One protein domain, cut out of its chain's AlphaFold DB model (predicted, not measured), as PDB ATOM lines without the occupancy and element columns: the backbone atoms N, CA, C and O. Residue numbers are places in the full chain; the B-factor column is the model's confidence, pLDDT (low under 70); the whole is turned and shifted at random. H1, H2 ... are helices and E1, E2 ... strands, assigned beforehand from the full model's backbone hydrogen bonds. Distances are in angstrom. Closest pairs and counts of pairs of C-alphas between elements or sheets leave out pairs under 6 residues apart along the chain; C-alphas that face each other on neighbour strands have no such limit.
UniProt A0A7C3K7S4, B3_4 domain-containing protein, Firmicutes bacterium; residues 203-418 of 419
ATOM      1  N   THR A 203     153.880 204.987 223.557       91.94
ATOM      2  CA  THR A 203     153.917 204.621 224.980       91.94
ATOM      3  C   THR A 203     153.646 203.135 225.165       91.94
ATOM      4  O   THR A 203     153.066 202.493 224.287       91.94
ATOM      5  N   ILE A 204     154.062 202.581 226.304       92.75
ATOM      6  CA  ILE A 204     153.712 201.217 226.709       92.75
ATOM      7  C   ILE A 204     152.855 201.296 227.972       92.75
ATOM      8  O   ILE A 204     153.213 201.967 228.937       92.75
ATOM      9  N   ASP A 205     151.712 200.616 227.947       92.38
ATOM     10  CA  ASP A 205     150.806 200.456 229.082       92.38
ATOM     11  C   ASP A 205     151.527 199.709 230.229       92.38
ATOM     12  O   ASP A 205     152.096 198.636 229.982       92.38
ATOM     13  N   PRO A 206     151.510 200.221 231.478       89.00
ATOM     14  CA  PRO A 206     152.133 199.558 232.624       89.00
ATOM     15  C   PRO A 206     151.739 198.085 232.791       89.00
ATOM     16  O   PRO A 206     152.554 197.291 233.250       89.00
ATOM     17  N   ALA A 207     150.528 197.693 232.374       88.94
ATOM     18  CA  ALA A 207     150.039 196.317 232.458       88.94
ATOM     19  C   ALA A 207     150.659 195.349 231.423       88.94
ATOM     20  O   ALA A 207     150.297 194.170 231.407       88.94
ATOM     21  N   VAL A 208     151.549 195.820 230.538       90.06
ATOM     22  CA  VAL A 208     152.345 194.968 229.629       90.06
ATOM     23  C   VAL A 208     153.843 195.304 229.603       90.06
ATOM     24  O   VAL A 208     154.611 194.495 229.084       90.06
ATOM     25  N   ALA A 209     154.268 196.451 230.153       87.94
ATOM     26  CA  ALA A 209     155.655 196.938 230.111       87.94
ATOM     27  C   ALA A 209     156.678 195.890 230.585       87.94
ATOM     28  O   ALA A 209     157.544 195.482 229.814       87.94
ATOM     29  N   GLU A 210     156.475 195.309 231.770       87.56
ATOM     30  CA  GLU A 210     157.346 194.278 232.365       87.56
ATOM     31  C   GLU A 210     157.528 192.993 231.517       87.56
ATOM     32  O   GLU A 210     158.377 192.142 231.808       87.56
ATOM     33  N   HIS A 211     156.753 192.821 230.443       88.12
ATOM     34  CA  HIS A 211     156.838 191.689 229.523       88.12
ATOM     35  C   HIS A 211     157.490 192.025 228.169       88.12
ATOM     36  O   HIS A 211     157.897 191.092 227.469       88.12
ATOM     37  N   VAL A 212     157.604 193.302 227.778       90.81
ATOM     38  CA  VAL A 212     157.910 193.712 226.395       90.81
ATOM     39  C   VAL A 212     158.855 194.916 226.314       90.81
ATOM     40  O   VAL A 212     158.769 195.854 227.094       90.81
ATOM     41  N   ARG A 213     159.736 194.913 225.314       90.62
ATOM     42  CA  ARG A 213     160.618 196.023 224.935       90.62
ATOM     43  C   ARG A 213     160.353 196.375 223.472       90.62
ATOM     44  O   ARG A 213     160.204 195.476 222.643       90.62
ATOM     45  N   LEU A 214     160.275 197.667 223.150       93.06
ATOM     46  CA  LEU A 214     160.075 198.132 221.772       93.06
ATOM     47  C   LEU A 214     161.340 198.784 221.222       93.06
ATOM     48  O   LEU A 214     161.878 199.698 221.847       93.06
ATOM     49  N   GLY A 215     161.748 198.371 220.024       93.69
ATOM     50  CA  GLY A 215     162.621 199.153 219.149       93.69
ATOM     51  C   GLY A 215     161.776 199.925 218.139       93.69
ATOM     52  O   GLY A 215     160.947 199.332 217.452       93.69
ATOM     53  N   LEU A 216     161.967 201.238 218.053       93.88
ATOM     54  CA  LEU A 216     161.172 202.153 217.235       93.88
ATOM     55  C   LEU A 216     162.083 202.933 216.288       93.88
ATOM     56  O   LEU A 216     163.114 203.446 216.721       93.88
ATOM     57  N   ILE A 217     161.696 203.035 215.016       93.25
ATOM     58  CA  ILE A 217     162.427 203.776 213.978       93.25
ATOM     59  C   ILE A 217     161.420 204.616 213.178       93.25
ATOM     60  O   ILE A 217     160.604 204.043 212.454       93.25
ATOM     61  N   GLU A 218     161.469 205.952 213.291       92.00
ATOM     62  CA  GLU A 218     160.719 206.862 212.404       92.00
ATOM     63  C   GLU A 218     161.596 207.277 211.214       92.00
ATOM     64  O   GLU A 218     162.687 207.828 211.393       92.00
ATOM     65  N   ALA A 219     161.081 207.088 209.997       90.88
ATOM     66  CA  ALA A 219     161.678 207.584 208.760       90.88
ATOM     67  C   ALA A 219     160.681 208.437 207.959       90.88
ATOM     68  O   ALA A 219     159.476 208.167 207.944       90.88
ATOM     69  N   ARG A 220     161.197 209.469 207.281       90.62
ATOM     70  CA  ARG A 220     160.435 210.400 206.428       90.62
ATOM     71  C   ARG A 220     161.013 210.446 205.018       90.62
ATOM     72  O   ARG A 220     162.205 210.219 204.830       90.62
ATOM     73  N   HIS A 221     160.168 210.759 204.041       89.62
ATOM     74  CA  HIS A 221     160.482 210.720 202.609       89.62
ATOM     75  C   HIS A 221     160.960 209.327 202.150       89.62
ATOM     76  O   HIS A 221     161.857 209.200 201.314       89.62
ATOM     77  N   VAL A 222     160.390 208.265 202.736       90.38
ATOM     78  CA  VAL A 222     160.640 206.885 202.291       90.38
ATOM     79  C   VAL A 222     159.990 206.656 200.925       90.38
ATOM     80  O   VAL A 222     158.898 207.149 200.658       90.38
ATOM     81  N   ILE A 223     160.653 205.905 200.045       87.81
ATOM     82  CA  ILE A 223     160.181 205.669 198.676       87.81
ATOM     83  C   ILE A 223     159.612 204.252 198.582       87.81
ATOM     84  O   ILE A 223     160.351 203.272 198.438       87.81
ATOM     85  N   VAL A 224     158.283 204.134 198.636       91.81
ATOM     86  CA  VAL A 224     157.589 202.844 198.513       91.81
ATOM     87  C   VAL A 224     157.507 202.417 197.045       91.81
ATOM     88  O   VAL A 224     156.609 202.781 196.292       91.81
ATOM     89  N   ARG A 225     158.480 201.599 196.645       92.06
ATOM     90  CA  ARG A 225     158.646 201.017 195.303       92.06
ATOM     91  C   ARG A 225     158.724 199.483 195.374       92.06
ATOM     92  O   ARG A 225     158.930 198.955 196.468       92.06
ATOM     93  N   PRO A 226     158.618 198.741 194.257       93.31
ATOM     94  CA  PRO A 226     158.975 197.322 194.230       93.31
ATOM     95  C   PRO A 226     160.386 197.079 194.792       93.31
ATOM     96  O   PRO A 226     161.281 197.909 194.617       93.31
ATOM     97  N   ALA A 227     160.585 195.957 195.486       91.25
ATOM     98  CA  ALA A 227     161.882 195.599 196.055       91.25
ATOM     99  C   ALA A 227     162.956 195.471 194.957       91.25
ATOM    100  O   ALA A 227     162.707 194.880 193.907       91.25
ATOM    101  N   SER A 228     164.153 196.017 195.196       92.81
ATOM    102  CA  SER A 228     165.267 195.883 194.252       92.81
ATOM    103  C   SER A 228     165.829 194.462 194.253       92.81
ATOM    104  O   SER A 228     165.762 193.765 195.267       92.81
ATOM    105  N   GLU A 229     166.458 194.054 193.148       94.44
ATOM    106  CA  GLU A 229     167.086 192.731 193.039       94.44
ATOM    107  C   GLU A 229     168.116 192.487 194.154       94.44
ATOM    108  O   GLU A 229     168.192 191.395 194.701       94.44
ATOM    109  N   THR A 230     168.833 193.528 194.596       95.56
ATOM    110  CA  THR A 230     169.730 193.462 195.762       95.56
ATOM    111  C   THR A 230     168.995 193.071 197.049       95.56
ATOM    112  O   THR A 230     169.482 192.222 197.787       95.56
ATOM    113  N   LEU A 231     167.813 193.641 197.316       95.94
ATOM    114  CA  LEU A 231     167.008 193.290 198.492       95.94
ATOM    115  C   LEU A 231     166.431 191.873 198.373       95.94
ATOM    116  O   LEU A 231     166.457 191.115 199.342       95.94
ATOM    117  N   ARG A 232     165.958 191.486 197.180       95.69
ATOM    118  CA  ARG A 232     165.487 190.116 196.914       95.69
ATOM    119  C   ARG A 232     166.616 189.096 197.106       95.69
ATOM    120  O   ARG A 232     166.385 188.063 197.730       95.69
ATOM    121  N   ALA A 233     167.834 189.414 196.665       95.88
ATOM    122  CA  ALA A 233     169.028 188.599 196.867       95.88
ATOM    123  C   ALA A 233     169.462 188.524 198.344       95.88
ATOM    124  O   ALA A 233     169.754 187.426 198.813       95.88
ATOM    125  N   GLU A 234     169.451 189.630 199.103       96.81
ATOM    126  CA  GLU A 234     169.729 189.612 200.554       96.81
ATOM    127  C   GLU A 234     168.721 188.718 201.305       96.81
ATOM    128  O   GLU A 234     169.123 187.849 202.083       96.81
ATOM    129  N   ILE A 235     167.419 188.842 201.009       97.19
ATOM    130  CA  ILE A 235     166.362 187.997 201.596       97.19
ATOM    131  C   ILE A 235     166.527 186.526 201.185       97.19
ATOM    132  O   ILE A 235     166.386 185.634 202.026       97.19
ATOM    133  N   ALA A 236     166.837 186.243 199.917       96.44
ATOM    134  CA  ALA A 236     167.027 184.881 199.420       96.44
ATOM    135  C   ALA A 236     168.275 184.206 200.017       96.44
ATOM    136  O   ALA A 236     168.210 183.029 200.380       96.44
ATOM    137  N   ALA A 237     169.379 184.945 200.174       97.00
ATOM    138  CA  ALA A 237     170.610 184.463 200.795       97.00
ATOM    139  C   ALA A 237     170.400 184.149 202.285       97.00
ATOM    140  O   ALA A 237     170.723 183.045 202.725       97.00
ATOM    141  N   LEU A 238     169.766 185.053 203.042       97.31
ATOM    142  CA  LEU A 238     169.387 184.794 204.435       97.31
ATOM    143  C   LEU A 238     168.432 183.591 204.540       97.31
ATOM    144  O   LEU A 238     168.616 182.716 205.382       97.31
ATOM    145  N   SER A 239     167.462 183.480 203.628       97.00
ATOM    146  CA  SER A 239     166.532 182.343 203.565       97.00
ATOM    147  C   SER A 239     167.203 181.019 203.170       97.00
ATOM    148  O   SER A 239     166.653 179.946 203.420       97.00
ATOM    149  N   ALA A 240     168.373 181.043 202.527       96.44
ATOM    150  CA  ALA A 240     169.197 179.855 202.310       96.44
ATOM    151  C   ALA A 240     169.980 179.492 203.581       96.44
ATOM    152  O   ALA A 240     169.864 178.360 204.049       96.44
ATOM    153  N   ALA A 241     170.667 180.461 204.192       96.62
ATOM    154  CA  ALA A 241     171.419 180.263 205.432       96.62
ATOM    155  C   ALA A 241     170.530 179.739 206.578       96.62
ATOM    156  O   ALA A 241     170.864 178.738 207.202       96.62
ATOM    157  N   LEU A 242     169.345 180.325 206.794       95.94
ATOM    158  CA  LEU A 242     168.389 179.873 207.816       95.94
ATOM    159  C   LEU A 242     167.882 178.439 207.571       95.94
ATOM    160  O   LEU A 242     167.700 177.684 208.529       95.94
ATOM    161  N   ARG A 243     167.683 178.037 206.305       94.94
ATOM    162  CA  ARG A 243     167.334 176.648 205.941       94.94
ATOM    163  C   ARG A 243     168.451 175.670 206.278       94.94
ATOM    164  O   ARG A 243     168.156 174.576 206.743       94.94
ATOM    165  N   GLU A 244     169.702 176.051 206.046       95.19
ATOM    166  CA  GLU A 244     170.872 175.227 206.348       95.19
ATOM    167  C   GLU A 244     171.109 175.129 207.867       95.19
ATOM    168  O   GLU A 244     171.153 174.031 208.420       95.19
ATOM    169  N   THR A 245     171.150 176.265 208.575       95.25
ATOM    170  CA  THR A 245     171.387 176.342 210.032       95.25
ATOM    171  C   THR A 245     170.322 175.617 210.866       95.25
ATOM    172  O   THR A 245     170.611 175.115 211.959       95.25
ATOM    173  N   HIS A 246     169.083 175.541 210.373       94.06
ATOM    174  CA  HIS A 246     167.964 174.891 211.066       94.06
ATOM    175  C   HIS A 246     167.430 173.646 210.338       94.06
ATOM    176  O   HIS A 246     166.327 173.185 210.642       94.06
ATOM    177  N   ALA A 247     168.209 173.065 209.418       90.94
ATOM    178  CA  ALA A 247     167.845 171.840 208.714       90.94
ATOM    179  C   ALA A 247     167.472 170.716 209.702       90.94
ATOM    180  O   ALA A 247     168.220 170.405 210.629       90.94
ATOM    181  N   GLY A 248     166.290 170.119 209.516       86.75
ATOM    182  CA  GLY A 248     165.785 169.031 210.362       86.75
ATOM    183  C   GLY A 248     165.374 169.417 211.792       86.75
ATOM    184  O   GLY A 248     164.980 168.527 212.543       86.75
ATOM    185  N   ARG A 249     165.437 170.699 212.185       89.94
ATOM    186  CA  ARG A 249     164.972 171.163 213.502       89.94
ATOM    187  C   ARG A 249     163.479 171.480 213.490       89.94
ATOM    188  O   ARG A 249     162.969 172.098 212.556       89.94
ATOM    189  N   GLU A 250     162.797 171.151 214.580       89.62
ATOM    190  CA  GLU A 250     161.471 171.699 214.866       89.62
ATOM    191  C   GLU A 250     161.565 173.181 215.257       89.62
ATOM    192  O   GLU A 250     162.508 173.594 215.930       89.62
ATOM    193  N   LEU A 251     160.539 173.981 214.936       88.88
ATOM    194  CA  LEU A 251     160.497 175.415 215.289       88.88
ATOM    195  C   LEU A 251     160.650 175.660 216.800       88.88
ATOM    196  O   LEU A 251     161.137 176.701 217.226       88.88
ATOM    197  N   ALA A 252     160.241 174.690 217.622       86.75
ATOM    198  CA  ALA A 252     160.387 174.754 219.072       86.75
ATOM    199  C   ALA A 252     161.836 174.594 219.570       86.75
ATOM    200  O   ALA A 252     162.110 174.984 220.699       86.75
ATOM    201  N   GLN A 253     162.739 174.061 218.741       89.44
ATOM    202  CA  GLN A 253     164.159 173.816 219.033       89.44
ATOM    203  C   GLN A 253     165.077 174.937 218.502       89.44
ATOM    204  O   GLN A 253     166.302 174.797 218.498       89.44
ATOM    205  N   ILE A 254     164.496 176.029 218.000       91.69
ATOM    206  CA  ILE A 254     165.228 177.197 217.508       91.69
ATOM    207  C   ILE A 254     165.285 178.215 218.647       91.69
ATOM    208  O   ILE A 254     164.259 178.742 219.083       91.69
ATOM    209  N   GLU A 255     166.487 178.457 219.163       88.44
ATOM    210  CA  GLU A 255     166.721 179.291 220.351       88.44
ATOM    211  C   GLU A 255     166.313 180.749 220.106       88.44
ATOM    212  O   GLU A 255     165.591 181.327 220.913       88.44
ATOM    213  N   GLY A 256     166.638 181.299 218.931       86.69
ATOM    214  CA  GLY A 256     166.241 182.655 218.533       86.69
ATOM    215  C   GLY A 256     164.728 182.882 218.395       86.69
ATOM    216  O   GLY A 256     164.291 184.026 218.400       86.69
ATOM    217  N   LEU A 257     163.902 181.825 218.347       88.75
ATOM    218  CA  LEU A 257     162.440 181.961 218.426       88.75
ATOM    219  C   LEU A 257     161.903 181.989 219.866       88.75
ATOM    220  O   LEU A 257     160.757 182.399 220.066       88.75
ATOM    221  N   GLN A 258     162.674 181.571 220.878       87.56
ATOM    222  CA  GLN A 258     162.187 181.582 222.264       87.56
ATOM    223  C   GLN A 258     161.847 182.997 222.765       87.56
ATOM    224  O   GLN A 258     160.762 183.134 223.323       87.56
ATOM    225  N   PRO A 259     162.626 184.065 222.481       85.31
ATOM    226  CA  PRO A 259     162.261 185.438 222.839       85.31
ATOM    227  C   PRO A 259     160.844 185.848 222.394       85.31
ATOM    228  O   PRO A 259     160.029 186.287 223.209       85.31
ATOM    229  N   GLY A 260     160.506 185.639 221.116       84.75
ATOM    230  CA  GLY A 260     159.170 185.940 220.586       84.75
ATOM    231  C   GLY A 260     158.071 185.022 221.138       84.75
ATOM    232  O   GLY A 260     156.929 185.448 221.312       84.75
ATOM    233  N   ARG A 261     158.407 183.768 221.465       88.12
ATOM    234  CA  ARG A 261     157.484 182.809 222.093       88.12
ATOM    235  C   ARG A 261     157.213 183.124 223.558       88.12
ATOM    236  O   ARG A 261     156.079 182.958 223.997       88.12
ATOM    237  N   ASP A 262     158.210 183.576 224.307       84.00
ATOM    238  CA  ASP A 262     158.096 183.891 225.730       84.00
ATOM    239  C   ASP A 262     157.262 185.151 225.960       84.00
ATOM    240  O   ASP A 262     156.437 185.165 226.872       84.00
ATOM    241  N   LEU A 263     157.365 186.145 225.070       85.62
ATOM    242  CA  LEU A 263     156.430 187.272 225.015       85.62
ATOM    243  C   LEU A 263     154.969 186.787 224.909       85.62
ATOM    244  O   LEU A 263     154.099 187.246 225.648       85.62
ATOM    245  N   TYR A 264     154.696 185.812 224.036       87.81
ATOM    246  CA  TYR A 264     153.350 185.254 223.863       87.81
ATOM    247  C   TYR A 264     152.904 184.441 225.088       87.81
ATOM    248  O   TYR A 264     151.786 184.645 225.565       87.81
ATOM    249  N   LYS A 265     153.783 183.595 225.653       86.88
ATOM    250  CA  LYS A 265     153.514 182.831 226.888       86.88
ATOM    251  C   LYS A 265     153.141 183.757 228.053       86.88
ATOM    252  O   LYS A 265     152.133 183.505 228.706       86.88
ATOM    253  N   ARG A 266     153.904 184.838 228.280       84.31
ATOM    254  CA  ARG A 266     153.634 185.843 229.332       84.31
ATOM    255  C   ARG A 266     152.265 186.505 229.155       84.31
ATOM    256  O   ARG A 266     151.502 186.609 230.106       84.31
ATOM    257  N   MET A 267     151.884 186.825 227.916       82.88
ATOM    258  CA  MET A 267     150.549 187.352 227.587       82.88
ATOM    259  C   MET A 267     149.407 186.315 227.680       82.88
ATOM    260  O   MET A 267     148.255 186.651 227.390       82.88
ATOM    261  N   GLY A 268     149.684 185.064 228.073       83.81
ATOM    262  CA  GLY A 268     148.705 183.972 228.155       83.81
ATOM    263  C   GLY A 268     148.335 183.350 226.802       83.81
ATOM    264  O   GLY A 268     147.305 182.685 226.688       83.81
ATOM    265  N   ILE A 269     149.143 183.575 225.762       85.50
ATOM    266  CA  ILE A 269     148.896 183.118 224.391       85.50
ATOM    267  C   ILE A 269     149.755 181.884 224.097       85.50
ATOM    268  O   ILE A 269     150.973 181.912 224.238       85.50
ATOM    269  N   ASP A 270     149.132 180.812 223.607       84.31
ATOM    270  CA  ASP A 270     149.832 179.643 223.062       84.31
ATOM    271  C   ASP A 270     150.483 179.998 221.702       84.31
ATOM    272  O   ASP A 270     149.757 180.152 220.706       84.31
ATOM    273  N   PRO A 271     151.831 180.100 221.606       81.25
ATOM    274  CA  PRO A 271     152.502 180.495 220.368       81.25
ATOM    275  C   PRO A 271     152.385 179.434 219.261       81.25
ATOM    276  O   PRO A 271     152.573 179.732 218.083       81.25
ATOM    277  N   THR A 272     152.038 178.185 219.599       82.31
ATOM    278  CA  THR A 272     151.827 177.125 218.602       82.31
ATOM    279  C   THR A 272     150.486 177.275 217.878       82.31
ATOM    280  O   THR A 272     150.364 176.849 216.722       82.31
ATOM    281  N   ARG A 273     149.506 177.931 218.518       83.25
ATOM    282  CA  ARG A 273     148.217 178.320 217.923       83.25
ATOM    283  C   ARG A 273     148.332 179.652 217.194       83.25
ATOM    284  O   ARG A 273     148.007 179.718 216.010       83.25
ATOM    285  N   LEU A 274     148.819 180.687 217.878       83.00
ATOM    286  CA  LEU A 274     148.999 182.025 217.319       83.00
ATOM    287  C   LEU A 274     150.491 182.355 217.249       83.00
ATOM    288  O   LEU A 274     151.089 182.750 218.242       83.00
ATOM    289  N   ARG A 275     151.091 182.180 216.069       87.38
ATOM    290  CA  ARG A 275     152.525 182.425 215.873       87.38
ATOM    291  C   ARG A 275     152.834 183.922 215.786       87.38
ATOM    292  O   ARG A 275     152.093 184.625 215.093       87.38
ATOM    293  N   PRO A 276     153.946 184.384 216.384       89.19
ATOM    294  CA  PRO A 276     154.544 185.670 216.040       89.19
ATOM    295  C   PRO A 276     154.914 185.725 214.548       89.19
ATOM    296  O   PRO A 276     155.186 184.684 213.938       89.19
ATOM    297  N   SER A 277     154.949 186.923 213.953       89.94
ATOM    298  CA  SER A 277     155.207 187.082 212.511       89.94
ATOM    299  C   SER A 277     156.550 186.476 212.072       89.94
ATOM    300  O   SER A 277     156.594 185.776 211.059       89.94
ATOM    301  N   ALA A 278     157.606 186.622 212.879       92.81
ATOM    302  CA  ALA A 278     158.914 186.005 212.641       92.81
ATOM    303  C   ALA A 278     158.878 184.460 212.615       92.81
ATOM    304  O   ALA A 278     159.440 183.855 211.705       92.81
ATOM    305  N   GLU A 279     158.157 183.790 213.532       93.56
ATOM    306  CA  GLU A 279     158.011 182.320 213.478       93.56
ATOM    307  C   GLU A 279     157.219 181.888 212.233       93.56
ATOM    308  O   GLU A 279     157.529 180.863 211.624       93.56
ATOM    309  N   ALA A 280     156.202 182.658 211.831       92.38
ATOM    310  CA  ALA A 280     155.439 182.370 210.620       92.38
ATOM    311  C   ALA A 280     156.296 182.506 209.344       92.38
ATOM    312  O   ALA A 280     156.204 181.650 208.461       92.38
ATOM    313  N   LEU A 281     157.160 183.525 209.277       94.06
ATOM    314  CA  LEU A 281     158.121 183.732 208.190       94.06
ATOM    315  C   LEU A 281     159.209 182.650 208.172       94.06
ATOM    316  O   LEU A 281     159.427 182.033 207.131       94.06
ATOM    317  N   LEU A 282     159.834 182.341 209.314       95.12
ATOM    318  CA  LEU A 282     160.852 181.289 209.379       95.12
ATOM    319  C   LEU A 282     160.262 179.923 209.008       95.12
ATOM    320  O   LEU A 282     160.847 179.196 208.213       95.12
ATOM    321  N   ARG A 283     159.056 179.588 209.486       94.31
ATOM    322  CA  ARG A 283     158.346 178.357 209.093       94.31
ATOM    323  C   ARG A 283     158.154 178.237 207.583       94.31
ATOM    324  O   ARG A 283     158.216 177.129 207.057       94.31
ATOM    325  N   ARG A 284     157.897 179.357 206.903       94.44
ATOM    326  CA  ARG A 284     157.750 179.426 205.446       94.44
ATOM    327  C   ARG A 284     159.097 179.151 204.762       94.44
ATOM    328  O   ARG A 284     159.194 178.231 203.951       94.44
ATOM    329  N   VAL A 285     160.150 179.839 205.206       95.19
ATOM    330  CA  VAL A 285     161.540 179.631 204.763       95.19
ATOM    331  C   VAL A 285     161.990 178.172 204.932       95.19
ATOM    332  O   VAL A 285     162.455 177.572 203.965       95.19
ATOM    333  N   LEU A 286     161.789 177.552 206.101       94.44
ATOM    334  CA  LEU A 286     162.217 176.167 206.376       94.44
ATOM    335  C   LEU A 286     161.495 175.103 205.532       94.44
ATOM    336  O   LEU A 286     161.979 173.980 205.417       94.44
ATOM    337  N   ARG A 287     160.367 175.446 204.904       94.00
ATOM    338  CA  ARG A 287     159.655 174.578 203.952       94.00
ATOM    339  C   ARG A 287     160.102 174.752 202.501       94.00
ATOM    340  O   ARG A 287     159.628 174.018 201.640       94.00
ATOM    341  N   GLY A 288     160.963 175.730 202.216       91.12
ATOM    342  CA  GLY A 288     161.286 176.137 200.847       91.12
ATOM    343  C   GLY A 288     160.159 176.906 200.143       91.12
ATOM    344  O   GLY A 288     160.204 177.045 198.926       91.12
ATOM    345  N   GLU A 289     159.161 177.407 200.879       93.00
ATOM    346  CA  GLU A 289     158.162 178.334 200.337       93.00
ATOM    347  C   GLU A 289     158.807 179.726 200.136       93.00
ATOM    348  O   GLU A 289     159.483 180.233 201.032       93.00
ATOM    349  N   GLU A 290     158.574 180.380 198.994       88.38
ATOM    350  CA  GLU A 290     159.157 181.702 198.702       88.38
ATOM    351  C   GLU A 290     158.673 182.797 199.663       88.38
ATOM    352  O   GLU A 290     157.470 182.944 199.906       88.38
ATOM    353  N   VAL A 291     159.590 183.631 200.161       93.06
ATOM    354  CA  VAL A 291     159.242 184.829 200.940       93.06
ATOM    355  C   VAL A 291     158.464 185.808 200.039       93.06
ATOM    356  O   VAL A 291     158.979 186.169 198.970       93.06
ATOM    357  N   PRO A 292     157.241 186.237 200.428       88.31
ATOM    358  CA  PRO A 292     156.426 187.132 199.611       88.31
ATOM    359  C   PRO A 292     157.180 188.407 199.218       88.31
ATOM    360  O   PRO A 292     157.992 188.916 199.988       88.31
ATOM    361  N   ALA A 293     156.917 188.914 198.017       92.38
ATOM    362  CA  ALA A 293     157.295 190.267 197.622       92.38
ATOM    363  C   ALA A 293     156.092 191.187 197.846       92.38
ATOM    364  O   ALA A 293     154.983 190.839 197.438       92.38
ATOM    365  N   VAL A 294     156.304 192.340 198.477       93.00
ATOM    366  CA  VAL A 294     155.254 193.344 198.699       93.00
ATOM    367  C   VAL A 294     155.720 194.706 198.189       93.00
ATOM    368  O   VAL A 294     155.172 195.221 197.219       93.00
ATOM    369  N   ASN A 295     156.748 195.280 198.814       94.31
ATOM    370  CA  ASN A 295     157.412 196.523 198.410       94.31
ATOM    371  C   ASN A 295     158.735 196.656 199.183       94.31
ATOM    372  O   ASN A 295     158.912 196.000 200.202       94.31
ATOM    373  N   ALA A 296     159.656 197.513 198.744       93.50
ATOM    374  CA  ALA A 296     160.994 197.638 199.326       93.50
ATOM    375  C   ALA A 296     161.005 197.889 200.850       93.50
ATOM    376  O   ALA A 296     161.901 197.401 201.537       93.50
ATOM    377  N   LEU A 297     160.009 198.598 201.386       94.44
ATOM    378  CA  LEU A 297     159.929 198.936 202.808       94.44
ATOM    379  C   LEU A 297     159.421 197.749 203.646       94.44
ATOM    380  O   LEU A 297     160.012 197.415 204.674       94.44
ATOM    381  N   VAL A 298     158.389 197.052 203.163       95.38
ATOM    382  CA  VAL A 298     157.840 195.830 203.781       95.38
ATOM    383  C   VAL A 298     158.788 194.635 203.631       95.38
ATOM    384  O   VAL A 298     158.962 193.863 204.575       95.38
ATOM    385  N   ASP A 299     159.470 194.508 202.493       96.00
ATOM    386  CA  ASP A 299     160.516 193.509 202.264       96.00
ATOM    387  C   ASP A 299     161.732 193.772 203.189       96.00
ATOM    388  O   ASP A 299     162.292 192.818 203.729       96.00
ATOM    389  N   VAL A 300     162.089 195.033 203.497       96.25
ATOM    390  CA  VAL A 300     163.089 195.359 204.544       96.25
ATOM    391  C   VAL A 300     162.614 194.963 205.946       96.25
ATOM    392  O   VAL A 300     163.383 194.363 206.695       96.25
ATOM    393  N   GLY A 301     161.357 195.240 206.312       96.38
ATOM    394  CA  GLY A 301     160.796 194.764 207.586       96.38
ATOM    395  C   GLY A 301     160.815 193.236 207.696       96.38
ATOM    396  O   GLY A 301     161.144 192.684 208.744       96.38
ATOM    397  N   THR A 302     160.558 192.551 206.581       96.69
ATOM    398  CA  THR A 302     160.624 191.088 206.460       96.69
ATOM    399  C   THR A 302     162.059 190.563 206.601       96.69
ATOM    400  O   THR A 302     162.274 189.582 207.311       96.69
ATOM    401  N   LEU A 303     163.045 191.239 205.996       97.31
ATOM    402  CA  LEU A 303     164.472 190.938 206.153       97.31
ATOM    403  C   LEU A 303     164.905 191.055 207.624       97.31
ATOM    404  O   LEU A 303     165.507 190.127 208.152       97.31
ATOM    405  N   CYS A 304     164.542 192.144 208.308       97.12
ATOM    406  CA  CYS A 304     164.822 192.325 209.737       97.12
ATOM    407  C   CYS A 304     164.119 191.279 210.621       97.12
ATOM    408  O   CYS A 304     164.729 190.755 211.546       97.12
ATOM    409  N   SER A 305     162.866 190.929 210.318       96.75
ATOM    410  CA  SER A 305     162.089 189.921 211.061       96.75
ATOM    411  C   SER A 305     162.681 188.506 210.945       96.75
ATOM    412  O   SER A 305     162.685 187.746 211.913       96.75
ATOM    413  N   LEU A 306     163.241 188.156 209.779       96.62
ATOM    414  CA  LEU A 306     163.968 186.898 209.564       96.62
ATOM    415  C   LEU A 306     165.363 186.885 210.209       96.62
ATOM    416  O   LEU A 306     165.803 185.834 210.661       96.62
ATOM    417  N   ASP A 307     166.051 188.026 210.238       96.62
ATOM    418  CA  ASP A 307     167.424 188.162 210.739       96.62
ATOM    419  C   ASP A 307     167.486 188.215 212.273       96.62
ATOM    420  O   ASP A 307     168.274 187.511 212.898       96.62
ATOM    421  N   PHE A 308     166.605 189.005 212.895       94.88
ATOM    422  CA  PHE A 308     166.533 189.141 214.354       94.88
ATOM    423  C   PHE A 308     165.684 188.039 215.008       94.88
ATOM    424  O   PHE A 308     165.702 187.895 216.227       94.88
ATOM    425  N   LEU A 309     164.894 187.298 214.216       94.88
ATOM    426  CA  LEU A 309     163.871 186.338 214.667       94.88
ATOM    427  C   LEU A 309     162.800 186.933 215.612       94.88
ATOM    428  O   LEU A 309     162.048 186.209 216.272       94.88
ATOM    429  N   LEU A 310     162.674 188.263 215.608       94.31
ATOM    430  CA  LEU A 310     161.700 189.048 216.365       94.31
ATOM    431  C   LEU A 310     160.611 189.607 215.439       94.31
ATOM    432  O   LEU A 310     160.924 190.020 214.322       94.31
ATOM    433  N   PRO A 311     159.343 189.688 215.880       94.50
ATOM    434  CA  PRO A 311     158.300 190.350 215.109       94.50
ATOM    435  C   PRO A 311     158.648 191.805 214.792       94.50
ATOM    436  O   PRO A 311     158.970 192.591 215.684       94.50
ATOM    437  N   VAL A 312     158.506 192.164 213.518       95.81
ATOM    438  CA  VAL A 312     158.585 193.539 213.022       95.81
ATOM    439  C   VAL A 312     157.237 193.903 212.403       95.81
ATOM    440  O   VAL A 312     156.703 193.124 211.611       95.81
ATOM    441  N   GLY A 313     156.702 195.062 212.782       95.38
ATOM    442  CA  GLY A 313     155.538 195.711 212.174       95.38
ATOM    443  C   GLY A 313     155.923 197.035 211.513       95.38
ATOM    444  O   GLY A 313     156.968 197.618 211.826       95.38
ATOM    445  N   LEU A 314     155.097 197.497 210.575       95.75
ATOM    446  CA  LEU A 314     155.332 198.712 209.786       95.75
ATOM    447  C   LEU A 314     154.033 199.500 209.620       95.75
ATOM    448  O   LEU A 314     153.060 198.986 209.069       95.75
ATOM    449  N   HIS A 315     154.048 200.757 210.057       96.12
ATOM    450  CA  HIS A 315     152.874 201.628 210.066       96.12
ATOM    451  C   HIS A 315     153.116 202.887 209.234       96.12
ATOM    452  O   HIS A 315     154.150 203.544 209.378       96.12
ATOM    453  N   ASP A 316     152.145 203.231 208.391       95.62
ATOM    454  CA  ASP A 316     152.022 204.558 207.786       95.62
ATOM    455  C   ASP A 316     151.628 205.566 208.882       95.62
ATOM    456  O   ASP A 316     150.585 205.419 209.527       95.62
ATOM    457  N   LEU A 317     152.483 206.563 209.130       93.81
ATOM    458  CA  LEU A 317     152.287 207.544 210.204       93.81
ATOM    459  C   LEU A 317     151.273 208.641 209.871       93.81
ATOM    460  O   LEU A 317     150.797 209.309 210.787       93.81
ATOM    461  N   ASP A 318     150.925 208.819 208.601       92.94
ATOM    462  CA  ASP A 318     149.927 209.794 208.159       92.94
ATOM    463  C   ASP A 318     148.516 209.162 208.129       92.94
ATOM    464  O   ASP A 318     147.495 209.861 208.165       92.94
ATOM    465  N   ALA A 319     148.443 207.828 208.201       94.44
ATOM    466  CA  ALA A 319     147.241 207.055 208.519       94.44
ATOM    467  C   ALA A 319     146.968 206.885 210.036       94.44
ATOM    468  O   ALA A 319     145.812 206.698 210.426       94.44
ATOM    469  N   VAL A 320     147.991 206.972 210.897       94.56
ATOM    470  CA  VAL A 320     147.865 206.919 212.374       94.56
ATOM    471  C   VAL A 320     147.151 208.163 212.927       94.56
ATOM    472  O   VAL A 320     147.216 209.251 212.351       94.56
ATOM    473  N   ARG A 321     146.439 208.027 214.054       93.94
ATOM    474  CA  ARG A 321     145.699 209.131 214.695       93.94
ATOM    475  C   ARG A 321     146.150 209.379 216.135       93.94
ATOM    476  O   ARG A 321     145.812 208.617 217.034       93.94
ATOM    477  N   GLY A 322     146.893 210.469 216.325       91.00
ATOM    478  CA  GLY A 322     147.364 210.918 217.633       91.00
ATOM    479  C   GLY A 322     148.487 210.058 218.208       91.00
ATOM    480  O   GLY A 322     149.371 209.616 217.474       91.00
ATOM    481  N   ALA A 323     148.483 209.856 219.526       91.94
ATOM    482  CA  ALA A 323     149.498 209.048 220.203       91.94
ATOM    483  C   ALA A 323     149.255 207.536 220.040       91.94
ATOM    484  O   ALA A 323     148.120 207.060 220.062       91.94
ATOM    485  N   LEU A 324     150.344 206.769 219.942       95.00
ATOM    486  CA  LEU A 324     150.324 205.309 219.933       95.00
ATOM    487  C   LEU A 324     150.535 204.751 221.348       95.00
ATOM    488  O   LEU A 324     151.405 205.201 222.099       95.00
ATOM    489  N   VAL A 325     149.769 203.718 221.689       95.19
ATOM    490  CA  VAL A 325     149.864 202.981 222.952       95.19
ATOM    491  C   VAL A 325     149.979 201.490 222.651       95.19
ATOM    492  O   VAL A 325     149.072 200.889 222.067       95.19
ATOM    493  N   LEU A 326     151.082 200.877 223.073       95.56
ATOM    494  CA  LEU A 326     151.211 199.429 223.149       95.56
ATOM    495  C   LEU A 326     150.533 198.949 224.432       95.56
ATOM    496  O   LEU A 326     150.970 199.286 225.529       95.56
ATOM    497  N   ARG A 327     149.470 198.159 224.303       94.81
ATOM    498  CA  ARG A 327     148.644 197.721 225.435       94.81
ATOM    499  C   ARG A 327     148.090 196.320 225.233       94.81
ATOM    500  O   ARG A 327     148.295 195.690 224.194       94.81
ATOM    501  N   ARG A 328     147.320 195.839 226.210       93.81
ATOM    502  CA  ARG A 328     146.458 194.671 226.008       93.81
ATOM    503  C   ARG A 328     145.204 195.070 225.213       93.81
ATOM    504  O   ARG A 328     144.608 196.126 225.448       93.81
ATOM    505  N   GLY A 329     144.807 194.237 224.254       93.38
ATOM    506  CA  GLY A 329     143.547 194.379 223.529       93.38
ATOM    507  C   GLY A 329     142.363 194.087 224.448       93.38
ATOM    508  O   GLY A 329     142.375 193.114 225.209       93.38
ATOM    509  N   ARG A 330     141.356 194.954 224.401       93.62
ATOM    510  CA  ARG A 330     140.151 194.905 225.240       93.62
ATOM    511  C   ARG A 330     139.153 193.874 224.686       93.62
ATOM    512  O   ARG A 330     139.304 193.448 223.538       93.62
ATOM    513  N   PRO A 331     138.129 193.470 225.460       93.38
ATOM    514  CA  PRO A 331     137.068 192.610 224.951       93.38
ATOM    515  C   PRO A 331     136.443 193.148 223.662       93.38
ATOM    516  O   PRO A 331     136.243 194.355 223.533       93.38
ATOM    517  N   ILE A 332     136.138 192.252 222.720       91.50
ATOM    518  CA  ILE A 332     135.489 192.547 221.427       91.50
ATOM    519  C   ILE A 332     136.363 193.381 220.449       91.50
ATOM    520  O   ILE A 332     136.031 193.466 219.266       91.50
ATOM    521  N   GLU A 333     137.517 193.932 220.856       93.69
ATOM    522  CA  GLU A 333     138.395 194.688 219.946       93.69
ATOM    523  C   GLU A 333     138.927 193.823 218.787       93.69
ATOM    524  O   GLU A 333     139.452 192.717 218.972       93.69
ATOM    525  N   MET A 334     138.820 194.367 217.573       93.69
ATOM    526  CA  MET A 334     139.291 193.768 216.325       93.69
ATOM    527  C   MET A 334     139.539 194.831 215.249       93.69
ATOM    528  O   MET A 334     138.977 195.923 215.318       93.69
ATOM    529  N   TYR A 335     140.335 194.492 214.236       93.62
ATOM    530  CA  TYR A 335     140.517 195.286 213.013       93.62
ATOM    531  C   TYR A 335     140.598 194.393 211.771       93.62
ATOM    532  O   TYR A 335     140.885 193.197 211.874       93.62
ATOM    533  N   GLU A 336     140.381 194.967 210.587       93.88
ATOM    534  CA  GLU A 336     140.722 194.317 209.318       93.88
ATOM    535  C   GLU A 336     142.248 194.276 209.171       93.88
ATOM    536  O   GLU A 336     142.913 195.312 209.255       93.88
ATOM    537  N   ALA A 337     142.822 193.083 209.020       91.56
ATOM    538  CA  ALA A 337     144.269 192.865 209.088       91.56
ATOM    539  C   ALA A 337     144.839 192.451 207.731       91.56
ATOM    540  O   ALA A 337     144.158 191.802 206.941       91.56
ATOM    541  N   ILE A 338     146.108 192.763 207.472       88.25
ATOM    542  CA  ILE A 338     146.745 192.459 206.184       88.25
ATOM    543  C   ILE A 338     146.621 190.949 205.880       88.25
ATOM    544  O   ILE A 338     147.073 190.093 206.648       88.25
ATOM    545  N   GLY A 339     145.947 190.622 204.770       82.44
ATOM    546  CA  GLY A 339     145.675 189.248 204.328       82.44
ATOM    547  C   GLY A 339     144.571 188.487 205.086       82.44
ATOM    548  O   GLY A 339     144.494 187.266 204.953       82.44
ATOM    549  N   LYS A 340     143.733 189.150 205.899       79.00
ATOM    550  CA  LYS A 340     142.641 188.537 206.686       79.00
ATOM    551  C   LYS A 340     141.416 189.456 206.714       79.00
ATOM    552  O   LYS A 340     141.563 190.667 206.712       79.00
ATOM    553  N   VAL A 341     140.209 188.892 206.831       82.00
ATOM    554  CA  VAL A 341     138.985 189.714 206.925       82.00
ATOM    555  C   VAL A 341     138.927 190.469 208.259       82.00
ATOM    556  O   VAL A 341     138.801 191.682 208.264       82.00
ATOM    557  N   TYR A 342     139.097 189.775 209.391       88.44
ATOM    558  CA  TYR A 342     139.171 190.396 210.719       88.44
ATOM    559  C   TYR A 342     140.207 189.700 211.607       88.44
ATOM    560  O   TYR A 342     140.397 188.481 211.539       88.44
ATOM    561  N   HIS A 343     140.851 190.472 212.480       89.00
ATOM    562  CA  HIS A 343     141.730 189.996 213.539       89.00
ATOM    563  C   HIS A 343     141.259 190.542 214.891       89.00
ATOM    564  O   HIS A 343     141.476 191.707 215.206       89.00
ATOM    565  N   SER A 344     140.621 189.687 215.697       91.75
ATOM    566  CA  SER A 344     140.369 189.979 217.115       91.75
ATOM    567  C   SER A 344     141.686 190.051 217.880       91.75
ATOM    568  O   SER A 344     142.551 189.193 217.686       91.75
ATOM    569  N   VAL A 345     141.817 191.051 218.752       91.44
ATOM    570  CA  VAL A 345     142.999 191.319 219.589       91.44
ATOM    571  C   VAL A 345     142.724 191.183 221.088       91.44
ATOM    572  O   VAL A 345     143.619 191.413 221.895       91.44
ATOM    573  N   GLU A 346     141.518 190.760 221.468       92.88
ATOM    574  CA  GLU A 346     141.107 190.544 222.858       92.88
ATOM    575  C   GLU A 346     142.128 189.704 223.648       92.88
ATOM    576  O   GLU A 346     142.496 188.593 223.253       92.88
ATOM    577  N   GLY A 347     142.625 190.269 224.753       89.06
ATOM    578  CA  GLY A 347     143.626 189.658 225.627       89.06
ATOM    579  C   GLY A 347     145.062 189.639 225.079       89.06
ATOM    580  O   GLY A 347     145.963 189.200 225.794       89.06
ATOM    581  N   ARG A 348     145.309 190.117 223.854       91.12
ATOM    582  CA  ARG A 348     146.619 190.061 223.175       91.12
ATOM    583  C   ARG A 348     147.381 191.372 223.285       91.12
ATOM    584  O   ARG A 348     146.802 192.398 223.617       91.12
ATOM    585  N   LEU A 349     148.675 191.340 222.978       92.88
ATOM    586  CA  LEU A 349     149.460 192.559 222.816       92.88
ATOM    587  C   LEU A 349     149.072 193.253 221.502       92.88
ATOM    588  O   LEU A 349     149.087 192.620 220.444       92.88
ATOM    589  N   VAL A 350     148.723 194.535 221.580       94.81
ATOM    590  CA  VAL A 350     148.258 195.330 220.443       94.81
ATOM    591  C   VAL A 350     148.842 196.739 220.496       94.81
ATOM    592  O   VAL A 350     148.927 197.344 221.565       94.81
ATOM    593  N   LEU A 351     149.230 197.265 219.338       96.06
ATOM    594  CA  LEU A 351     149.511 198.681 219.149       96.06
ATOM    595  C   LEU A 351     148.198 199.364 218.745       96.06
ATOM    596  O   LEU A 351     147.517 198.899 217.826       96.06
ATOM    597  N   ALA A 352     147.817 200.426 219.446       96.50
ATOM    598  CA  ALA A 352     146.584 201.169 219.202       96.50
ATOM    599  C   ALA A 352     146.841 202.675 219.142       96.50
ATOM    600  O   ALA A 352     147.681 203.181 219.878       96.50
ATOM    601  N   ASP A 353     146.079 203.367 218.301       95.31
ATOM    602  CA  ASP A 353     146.011 204.828 218.249       95.31
ATOM    603  C   ASP A 353     144.677 205.330 218.850       95.31
ATOM    604  O   ASP A 353     143.904 204.538 219.407       95.31
ATOM    605  N   GLU A 354     144.383 206.630 218.761       94.19
ATOM    606  CA  GLU A 354     143.154 207.229 219.315       94.19
ATOM    607  C   GLU A 354     141.859 206.670 218.688       94.19
ATOM    608  O   GLU A 354     140.807 206.663 219.326       94.19
ATOM    609  N   THR A 355     141.934 206.126 217.470       93.38
ATOM    610  CA  THR A 355     140.840 205.420 216.777       93.38
ATOM    611  C   THR A 355     140.865 203.899 216.997       93.38
ATOM    612  O   THR A 355     140.170 203.145 216.310       93.38
ATOM    613  N   GLY A 356     141.663 203.415 217.951       94.06
ATOM    614  CA  GLY A 356     141.722 202.012 218.352       94.06
ATOM    615  C   GLY A 356     142.862 201.217 217.698       94.06
ATOM    616  O   GLY A 356     143.810 201.798 217.167       94.06
ATOM    617  N   PRO A 357     142.819 199.876 217.771       95.19
ATOM    618  CA  PRO A 357     143.955 199.014 217.444       95.19
ATOM    619  C   PRO A 357     144.359 199.061 215.957       95.19
ATOM    620  O   PRO A 357     143.514 198.930 215.074       95.19
ATOM    621  N   CYS A 358     145.661 199.217 215.699       94.06
ATOM    622  CA  CYS A 358     146.260 199.391 214.369       94.06
ATOM    623  C   CYS A 358     147.373 198.380 214.027       94.06
ATOM    624  O   CYS A 358     147.680 198.193 212.848       94.06
ATOM    625  N   GLY A 359     147.976 197.721 215.022       93.44
ATOM    626  CA  GLY A 359     149.128 196.834 214.830       93.44
ATOM    627  C   GLY A 359     149.223 195.704 215.849       93.44
ATOM    628  O   GLY A 359     148.655 195.794 216.938       93.44
ATOM    629  N   SER A 360     149.958 194.638 215.526       92.56
ATOM    630  CA  SER A 360     150.283 193.588 216.503       92.56
ATOM    631  C   SER A 360     151.514 192.767 216.098       92.56
ATOM    632  O   SER A 360     151.759 192.597 214.903       92.56
ATOM    633  N   PRO A 361     152.197 192.089 217.044       90.31
ATOM    634  CA  PRO A 361     153.290 191.159 216.724       90.31
ATOM    635  C   PRO A 361     152.877 189.921 215.888       90.31
ATOM    636  O   PRO A 361     153.718 189.077 215.568       90.31
ATOM    637  N   THR A 362     151.587 189.777 215.544       89.69
ATOM    638  CA  THR A 362     151.059 188.713 214.667       89.69
ATOM    639  C   THR A 362     150.795 189.207 213.241       89.69
ATOM    640  O   THR A 362     151.039 188.471 212.284       89.69
ATOM    641  N   ALA A 363     150.191 190.391 213.101       89.75
ATOM    642  CA  ALA A 363     149.780 191.014 211.842       89.75
ATOM    643  C   ALA A 363     149.289 192.449 212.091       89.75
ATOM    644  O   ALA A 363     148.582 192.688 213.076       89.75
ATOM    645  N   ASP A 364     149.562 193.357 211.160       92.69
ATOM    646  CA  ASP A 364     149.124 194.754 211.239       92.69
ATOM    647  C   ASP A 364     147.783 195.002 210.529       92.69
ATOM    648  O   ASP A 364     147.264 194.136 209.813       92.69
ATOM    649  N   SER A 365     147.176 196.164 210.788       94.31
ATOM    650  CA  SER A 365     145.892 196.557 210.199       94.31
ATOM    651  C   SER A 365     146.021 197.011 208.744       94.31
ATOM    652  O   SER A 365     147.050 197.546 208.333       94.31
ATOM    653  N   LEU A 366     144.937 196.873 207.976       94.25
ATOM    654  CA  LEU A 366     144.801 197.531 206.673       94.25
ATOM    655  C   LEU A 366     144.758 199.065 206.807       94.25
ATOM    656  O   LEU A 366     145.191 199.759 205.892       94.25
ATOM    657  N   ARG A 367     144.279 199.595 207.947       94.50
ATOM    658  CA  ARG A 367     144.129 201.042 208.194       94.50
ATOM    659  C   ARG A 367     145.460 201.789 208.142       94.50
ATOM    660  O   ARG A 367     145.507 202.865 207.566       94.50
ATOM    661  N   THR A 368     146.513 201.229 208.737       95.44
ATOM    662  CA  THR A 368     147.857 201.839 208.792       95.44
ATOM    663  C   THR A 368     148.871 201.104 207.911       95.44
ATOM    664  O   THR A 368     150.066 201.138 208.194       95.44
ATOM    665  N   MET A 369     148.409 200.359 206.905       95.69
ATOM    666  CA  MET A 369     149.272 199.584 206.013       95.69
ATOM    667  C   MET A 369     150.125 200.510 205.136       95.69
ATOM    668  O   MET A 369     149.627 201.507 204.623       95.69
ATOM    669  N   ILE A 370     151.384 200.134 204.896       95.94
ATOM    670  CA  ILE A 370     152.264 200.824 203.942       95.94
ATOM    671  C   ILE A 370     151.663 200.786 202.527       95.94
ATOM    672  O   ILE A 370     151.432 199.715 201.962       95.94
ATOM    673  N   THR A 371     151.469 201.964 201.938       94.12
ATOM    674  CA  THR A 371     150.932 202.189 200.588       94.12
ATOM    675  C   THR A 371     152.006 202.774 199.658       94.12
ATOM    676  O   THR A 371     153.003 203.309 200.144       94.12
ATOM    677  N   PRO A 372     151.823 202.761 198.321       92.81
ATOM    678  CA  PRO A 372     152.726 203.454 197.390       92.81
ATOM    679  C   PRO A 372     152.861 204.971 197.622       92.81
ATOM    680  O   PRO A 372     153.765 205.586 197.068       92.81
ATOM    681  N   THR A 373     151.965 205.570 198.413       92.94
ATOM    682  CA  THR A 373     151.939 206.996 198.777       92.94
ATOM    683  C   THR A 373     152.450 207.283 200.194       92.94
ATOM    684  O   THR A 373     152.416 208.431 200.622       92.94
ATOM    685  N   THR A 374     152.908 206.274 200.942       94.31
ATOM    686  CA  THR A 374     153.430 206.458 202.306       94.31
ATOM    687  C   THR A 374     154.794 207.150 202.275       94.31
ATOM    688  O   THR A 374     155.796 206.514 201.957       94.31
ATOM    689  N   GLU A 375     154.856 208.427 202.665       91.00
ATOM    690  CA  GLU A 375     156.126 209.148 202.850       91.00
ATOM    691  C   GLU A 375     156.685 209.041 204.276       91.00
ATOM    692  O   GLU A 375     157.892 209.211 204.477       91.00
ATOM    693  N   ARG A 376     155.838 208.765 205.277       92.44
ATOM    694  CA  ARG A 376     156.226 208.695 206.693       92.44
ATOM    695  C   ARG A 376     155.914 207.331 207.287       92.44
ATOM    696  O   ARG A 376     154.770 206.882 207.277       92.44
ATOM    697  N   CYS A 377     156.929 206.679 207.842       93.94
ATOM    698  CA  CYS A 377     156.810 205.321 208.356       93.94
ATOM    699  C   CYS A 377     157.397 205.176 209.761       93.94
ATOM    700  O   CYS A 377     158.476 205.698 210.053       93.94
ATOM    701  N   LEU A 378     156.701 204.409 210.600       95.06
ATOM    702  CA  LEU A 378     157.210 203.864 211.852       95.06
ATOM    703  C   LEU A 378     157.423 202.354 211.698       95.06
ATOM    704  O   LEU A 378     156.461 201.605 211.516       95.06
ATOM    705  N   MET A 379     158.672 201.903 211.828       95.81
ATOM    706  CA  MET A 379     158.972 200.493 212.081       95.81
ATOM    707  C   MET A 379     158.938 200.230 213.588       95.81
ATOM    708  O   MET A 379     159.537 200.975 214.365       95.81
ATOM    709  N   VAL A 380     158.268 199.145 213.980       96.00
ATOM    710  CA  VAL A 380     158.161 198.680 215.367       96.00
ATOM    711  C   VAL A 380     158.717 197.263 215.457       96.00
ATOM    712  O   VAL A 380     158.183 196.345 214.838       96.00
ATOM    713  N   ILE A 381     159.783 197.076 216.231       95.19
ATOM    714  CA  ILE A 381     160.356 195.767 216.551       95.19
ATOM    715  C   ILE A 381     159.884 195.382 217.956       95.19
ATOM    716  O   ILE A 381     160.117 196.121 218.915       95.19
ATOM    717  N   TYR A 382     159.220 194.234 218.077       93.81
ATOM    718  CA  TYR A 382     158.635 193.752 219.328       93.81
ATOM    719  C   TYR A 382     159.542 192.687 219.964       93.81
ATOM    720  O   TYR A 382     159.617 191.557 219.479       93.81
ATOM    721  N   ALA A 383     160.208 193.024 221.068       91.69
ATOM    722  CA  ALA A 383     161.055 192.115 221.841       91.69
ATOM    723  C   ALA A 383     160.413 191.764 223.197       91.69
ATOM    724  O   ALA A 383     159.636 192.560 223.725       91.69
ATOM    725  N   PRO A 384     160.723 190.613 223.821       90.31
ATOM    726  CA  PRO A 384     160.415 190.416 225.236       90.31
ATOM    727  C   PRO A 384     161.280 191.332 226.115       90.31
ATOM    728  O   PRO A 384     162.376 191.742 225.725       90.31
ATOM    729  N   SER A 385     160.845 191.560 227.354       86.75
ATOM    730  CA  SER A 385     161.614 192.304 228.364       86.75
ATOM    731  C   SER A 385     162.973 191.679 228.728       86.75
ATOM    732  O   SER A 385     163.809 192.358 229.321       86.75
ATOM    733  N   SER A 386     163.237 190.426 228.334       85.56
ATOM    734  CA  SER A 386     164.515 189.726 228.536       85.56
ATOM    735  C   SER A 386     165.609 190.023 227.499       85.56
ATOM    736  O   SER A 386     166.760 189.680 227.753       85.56
ATOM    737  N   LEU A 387     165.295 190.638 226.351       88.62
ATOM    738  CA  LEU A 387     166.309 191.105 225.391       88.62
ATOM    739  C   LEU A 387     166.916 192.421 225.901       88.62
ATOM    740  O   LEU A 387     166.150 193.318 226.260       88.62
ATOM    741  N   THR A 388     168.242 192.579 225.930       89.62
ATOM    742  CA  THR A 388     168.837 193.775 226.559       89.62
ATOM    743  C   THR A 388     168.588 195.063 225.747       89.62
ATOM    744  O   THR A 388     168.362 194.999 224.530       89.62
ATOM    745  N   PRO A 389     168.609 196.256 226.378       88.69
ATOM    746  CA  PRO A 389     168.489 197.532 225.665       88.69
ATOM    747  C   PRO A 389     169.570 197.733 224.593       88.69
ATOM    748  O   PRO A 389     169.299 198.330 223.552       88.69
ATOM    749  N   GLU A 390     170.771 197.202 224.818       90.38
ATOM    750  CA  GLU A 390     171.920 197.291 223.913       90.38
ATOM    751  C   GLU A 390     171.671 196.444 222.661       90.38
ATOM    752  O   GLU A 390     171.724 196.972 221.554       90.38
ATOM    753  N   GLN A 391     171.263 195.179 222.825       91.25
ATOM    754  CA  GLN A 391     170.854 194.309 221.712       91.25
ATOM    755  C   GLN A 391     169.702 194.923 220.903       91.25
ATOM    756  O   GLN A 391     169.702 194.902 219.672       91.25
ATOM    757  N   MET A 392     168.719 195.520 221.587       91.44
ATOM    758  CA  MET A 392     167.608 196.202 220.920       91.44
ATOM    759  C   MET A 392     168.079 197.446 220.140       91.44
ATOM    760  O   MET A 392     167.540 197.753 219.076       91.44
ATOM    761  N   THR A 393     169.112 198.133 220.637       91.19
ATOM    762  CA  THR A 393     169.746 199.277 219.966       91.19
ATOM    763  C   THR A 393     170.534 198.834 218.730       91.19
ATOM    764  O   THR A 393     170.396 199.453 217.676       91.19
ATOM    765  N   GLU A 394     171.289 197.733 218.806       93.19
ATOM    766  CA  GLU A 394     171.983 197.131 217.658       93.19
ATOM    767  C   GLU A 394     170.997 196.746 216.542       93.19
ATOM    768  O   GLU A 394     171.175 197.140 215.386       93.19
ATOM    769  N   TYR A 395     169.898 196.061 216.877       94.62
ATOM    770  CA  TYR A 395     168.846 195.732 215.909       94.62
ATOM    771  C   TYR A 395     168.186 196.982 215.302       94.62
ATOM    772  O   TYR A 395     167.936 197.013 214.095       94.62
ATOM    773  N   ALA A 396     167.951 198.041 216.085       92.31
ATOM    774  CA  ALA A 396     167.422 199.307 215.570       92.31
ATOM    775  C   ALA A 396     168.403 200.009 214.605       92.31
ATOM    776  O   ALA A 396     167.976 200.554 213.582       92.31
ATOM    777  N   GLN A 397     169.714 199.947 214.868       91.88
ATOM    778  CA  GLN A 397     170.758 200.456 213.968       91.88
ATOM    779  C   GLN A 397     170.837 199.646 212.663       91.88
ATOM    780  O   GLN A 397     170.865 200.224 211.575       91.88
ATOM    781  N   VAL A 398     170.804 198.310 212.739       95.44
ATOM    782  CA  VAL A 398     170.811 197.434 211.552       95.44
ATOM    783  C   VAL A 398     169.544 197.627 210.709       95.44
ATOM    784  O   VAL A 398     169.626 197.718 209.481       95.44
ATOM    785  N   ALA A 399     168.373 197.752 211.344       94.88
ATOM    786  CA  ALA A 399     167.112 198.045 210.663       94.88
ATOM    787  C   ALA A 399     167.132 199.412 209.963       94.88
ATOM    788  O   ALA A 399     166.749 199.512 208.796       94.88
ATOM    789  N   THR A 400     167.652 200.440 210.640       92.25
ATOM    790  CA  THR A 400     167.873 201.785 210.085       92.25
ATOM    791  C   THR A 400     168.745 201.736 208.828       92.25
ATOM    792  O   THR A 400     168.341 202.230 207.775       92.25
ATOM    793  N   ALA A 401     169.907 201.078 208.903       92.94
ATOM    794  CA  ALA A 401     170.843 200.983 207.784       92.94
ATOM    795  C   ALA A 401     170.253 200.225 206.577       92.94
ATOM    796  O   ALA A 401     170.493 200.605 205.429       92.94
ATOM    797  N   ARG A 402     169.445 199.177 206.811       94.56
ATOM    798  CA  ARG A 402     168.692 198.478 205.751       94.56
ATOM    799  C   ARG A 402     167.624 199.380 205.127       94.56
ATOM    800  O   ARG A 402     167.533 199.455 203.903       94.56
ATOM    801  N   MET A 403     166.841 200.090 205.940       91.94
ATOM    802  CA  MET A 403     165.779 200.978 205.455       91.94
ATOM    803  C   MET A 403     166.340 202.065 204.531       91.94
ATOM    804  O   MET A 403     165.910 202.159 203.379       91.94
ATOM    805  N   GLN A 404     167.377 202.777 204.986       91.00
ATOM    806  CA  GLN A 404     168.084 203.794 204.202       91.00
ATOM    807  C   GLN A 404     168.641 203.230 202.884       91.00
ATOM    808  O   GLN A 404     168.473 203.846 201.833       91.00
ATOM    809  N   ARG A 405     169.257 202.036 202.908       91.44
ATOM    810  CA  ARG A 405     169.865 201.411 201.717       91.44
ATOM    811  C   ARG A 405     168.847 201.072 200.624       91.44
ATOM    812  O   ARG A 405     169.129 201.280 199.446       91.44
ATOM    813  N   HIS A 406     167.692 200.509 200.986       91.69
ATOM    814  CA  HIS A 406     166.761 199.938 200.001       91.69
ATOM    815  C   HIS A 406     165.553 200.831 199.690       91.69
ATOM    816  O   HIS A 406     165.126 200.890 198.532       91.69
ATOM    817  N   SER A 407     165.025 201.539 200.691       86.06
ATOM    818  CA  SER A 407     163.828 202.392 200.571       86.06
ATOM    819  C   SER A 407     164.150 203.888 200.556       86.06
ATOM    820  O   SER A 407     163.270 204.692 200.256       86.06
ATOM    821  N   GLY A 408     165.396 204.274 200.850       80.12
ATOM    822  CA  GLY A 408     165.758 205.674 201.054       80.12
ATOM    823  C   GLY A 408     165.090 206.253 202.304       80.12
ATOM    824  O   GLY A 408     164.810 205.531 203.262       80.12
ATOM    825  N   GLY A 409     164.824 207.555 202.263       75.75
ATOM    826  CA  GLY A 409     164.255 208.309 203.373       75.75
ATOM    827  C   GLY A 409     165.290 208.791 204.388       75.75
ATOM    828  O   GLY A 409     166.319 208.160 204.646       75.75
ATOM    829  N   THR A 410     164.992 209.941 204.978       77.06
ATOM    830  CA  THR A 410     165.738 210.517 206.092       77.06
ATOM    831  C   THR A 410     165.280 209.833 207.374       77.06
ATOM    832  O   THR A 410     164.092 209.850 207.706       77.06
ATOM    833  N   LEU A 411     166.221 209.241 208.116       77.19
ATOM    834  CA  LEU A 411     165.959 208.817 209.490       77.19
ATOM    835  C   LEU A 411     165.626 210.064 210.309       77.19
ATOM    836  O   LEU A 411     166.434 210.990 210.364       77.19
ATOM    837  N   VAL A 412     164.472 210.064 210.970       70.44
ATOM    838  CA  VAL A 412     164.149 211.095 211.958       70.44
ATOM    839  C   VAL A 412     164.856 210.714 213.250       70.44
ATOM    840  O   VAL A 412     165.799 211.386 213.655       70.44
ATOM    841  N   GLY A 413     164.496 209.569 213.834       69.56
ATOM    842  CA  GLY A 413     165.172 209.045 215.013       69.56
ATOM    843  C   GLY A 413     164.836 207.591 215.322       69.56
ATOM    844  O   GLY A 413     163.897 207.009 214.774       69.56
ATOM    845  N   THR A 414     165.622 207.025 216.233       77.81
ATOM    846  CA  THR A 414     165.411 205.700 216.823       77.81
ATOM    847  C   THR A 414     165.176 205.823 218.323       77.81
ATOM    848  O   THR A 414     165.828 206.637 218.975       77.81
ATOM    849  N   ALA A 415     164.316 204.978 218.887       79.12
ATOM    850  CA  ALA A 415     164.122 204.870 220.330       79.12
ATOM    851  C   ALA A 415     164.020 203.403 220.762       79.12
ATOM    852  O   ALA A 415     163.431 202.580 220.063       79.12
ATOM    853  N   VAL A 416     164.561 203.093 221.940       76.88
ATOM    854  CA  VAL A 416     164.311 201.831 222.644       76.88
ATOM    855  C   VAL A 416     163.503 202.161 223.890       76.88
ATOM    856  O   VAL A 416     164.014 202.827 224.788       76.88
ATOM    857  N   ILE A 417     162.245 201.722 223.944       76.88
ATOM    858  CA  ILE A 417     161.422 201.891 225.147       76.88
ATOM    859  C   ILE A 417     161.756 200.743 226.108       76.88
ATOM    860  O   ILE A 417     161.584 199.580 225.722       76.88
ATOM    861  N   PRO A 418     162.254 201.024 227.327       67.88
ATOM    862  CA  PRO A 418     162.515 199.991 228.318       67.88
ATOM    863  C   PRO A 418     161.211 199.360 228.824       67.88
ATOM    864  O   PRO A 418     160.175 200.019 228.891       67.88
TER     865      PRO A 418
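This is residues 203 to 418 of the 419 residues of the protein "B3_4 domain-containing protein" of Firmicutes bacterium (UniProt A0A7C3K7S4). Picture an antiparallel sheet of four strands with H5 and H6 side by side over one face, H2 packed on H5, and H4 lying across H2 and H5. Over the opposite face of that sheet, near its edge strand E2, sits a small, strongly twisted sheet of three strands, E3, E6 and E7, with the hairpin E4 and E5 next to its strand E7. The printed part has 216 residues, with six named helices and nine named strands in the order H1 E1 H2 H3 H4 H5 E2 E3 E4 E5 E6 E7 E8 H6 E9; the class is mixed. The sheets run E2 - E8 - E1 - E9 and E3 - E6 - E7, both antiparallel. The whole is compact, radius of gyration of the C-alphas 16.1 A, spanning 41 by 40 by 37 A.

Begin at H1, residues 206 to 209, which only grazes the sheet of E3, 324 to 328, E6, 349 to 353, and E7, 356 to 359. There N 325 and O 352 are 2.8 A apart, and N 353 and O 356 of the hairpin E6 and E7 3.0 A. Next, E1, 212 to 220, is antiparallel to E8, 376 to 384, with N 213 and O 383 at 2.8 A, and to E9, 410 to 417, with N 216 and O 415 at 2.8 A. H2, 229 to 245, touches H5, 296 to 308, the same way at a shallow tilt of 21 degrees, closest at C-alphas 235 and 303, 5.7 A. H3, 255 to 266, only grazes the large sheet. H4, 277 to 286, touches H5 about perpendicular, at 82 degrees, closest at C-alphas 278 and 305, 5.3 A. E2, 312 to 316, has N 313 2.8 A from O 380 of E8. In the hairpin E4, 334 to 337, and E5, 340 to 344, N 343 and O 335 are 2.8 A apart. H6, 389 to 407, is on the same face as H5 and touches it, opposite ways at a shallow tilt of 30 degrees, closest at C-alphas 297 and 407, 5.7 A. E8, H6 and E9 form a split strand-helix-strand unit, E1 between its strands, with a right-handed crossover. Every O i to N i+4 pair is within hydrogen-bond range in H4, H5 and H6; 12 of 13 are in H2 and 5 of 8 in H3, and H1 is too short for one.

Find C-alpha 206, where H1 begins, at (152.133, 199.558, 232.624). E1 is 26.1 A long, E8 26.4 A, H2 24.0 A and H6 26.0 A. E9 ends at C-alpha 417, (161.422, 201.891, 225.147).

The farthest C-alphas, Gly 248 and Gly 322, are 46.3 A apart. The printed part has no cut, and E7 to E8 is a long link. Residues 413 and 418 are under 70 in pLDDT.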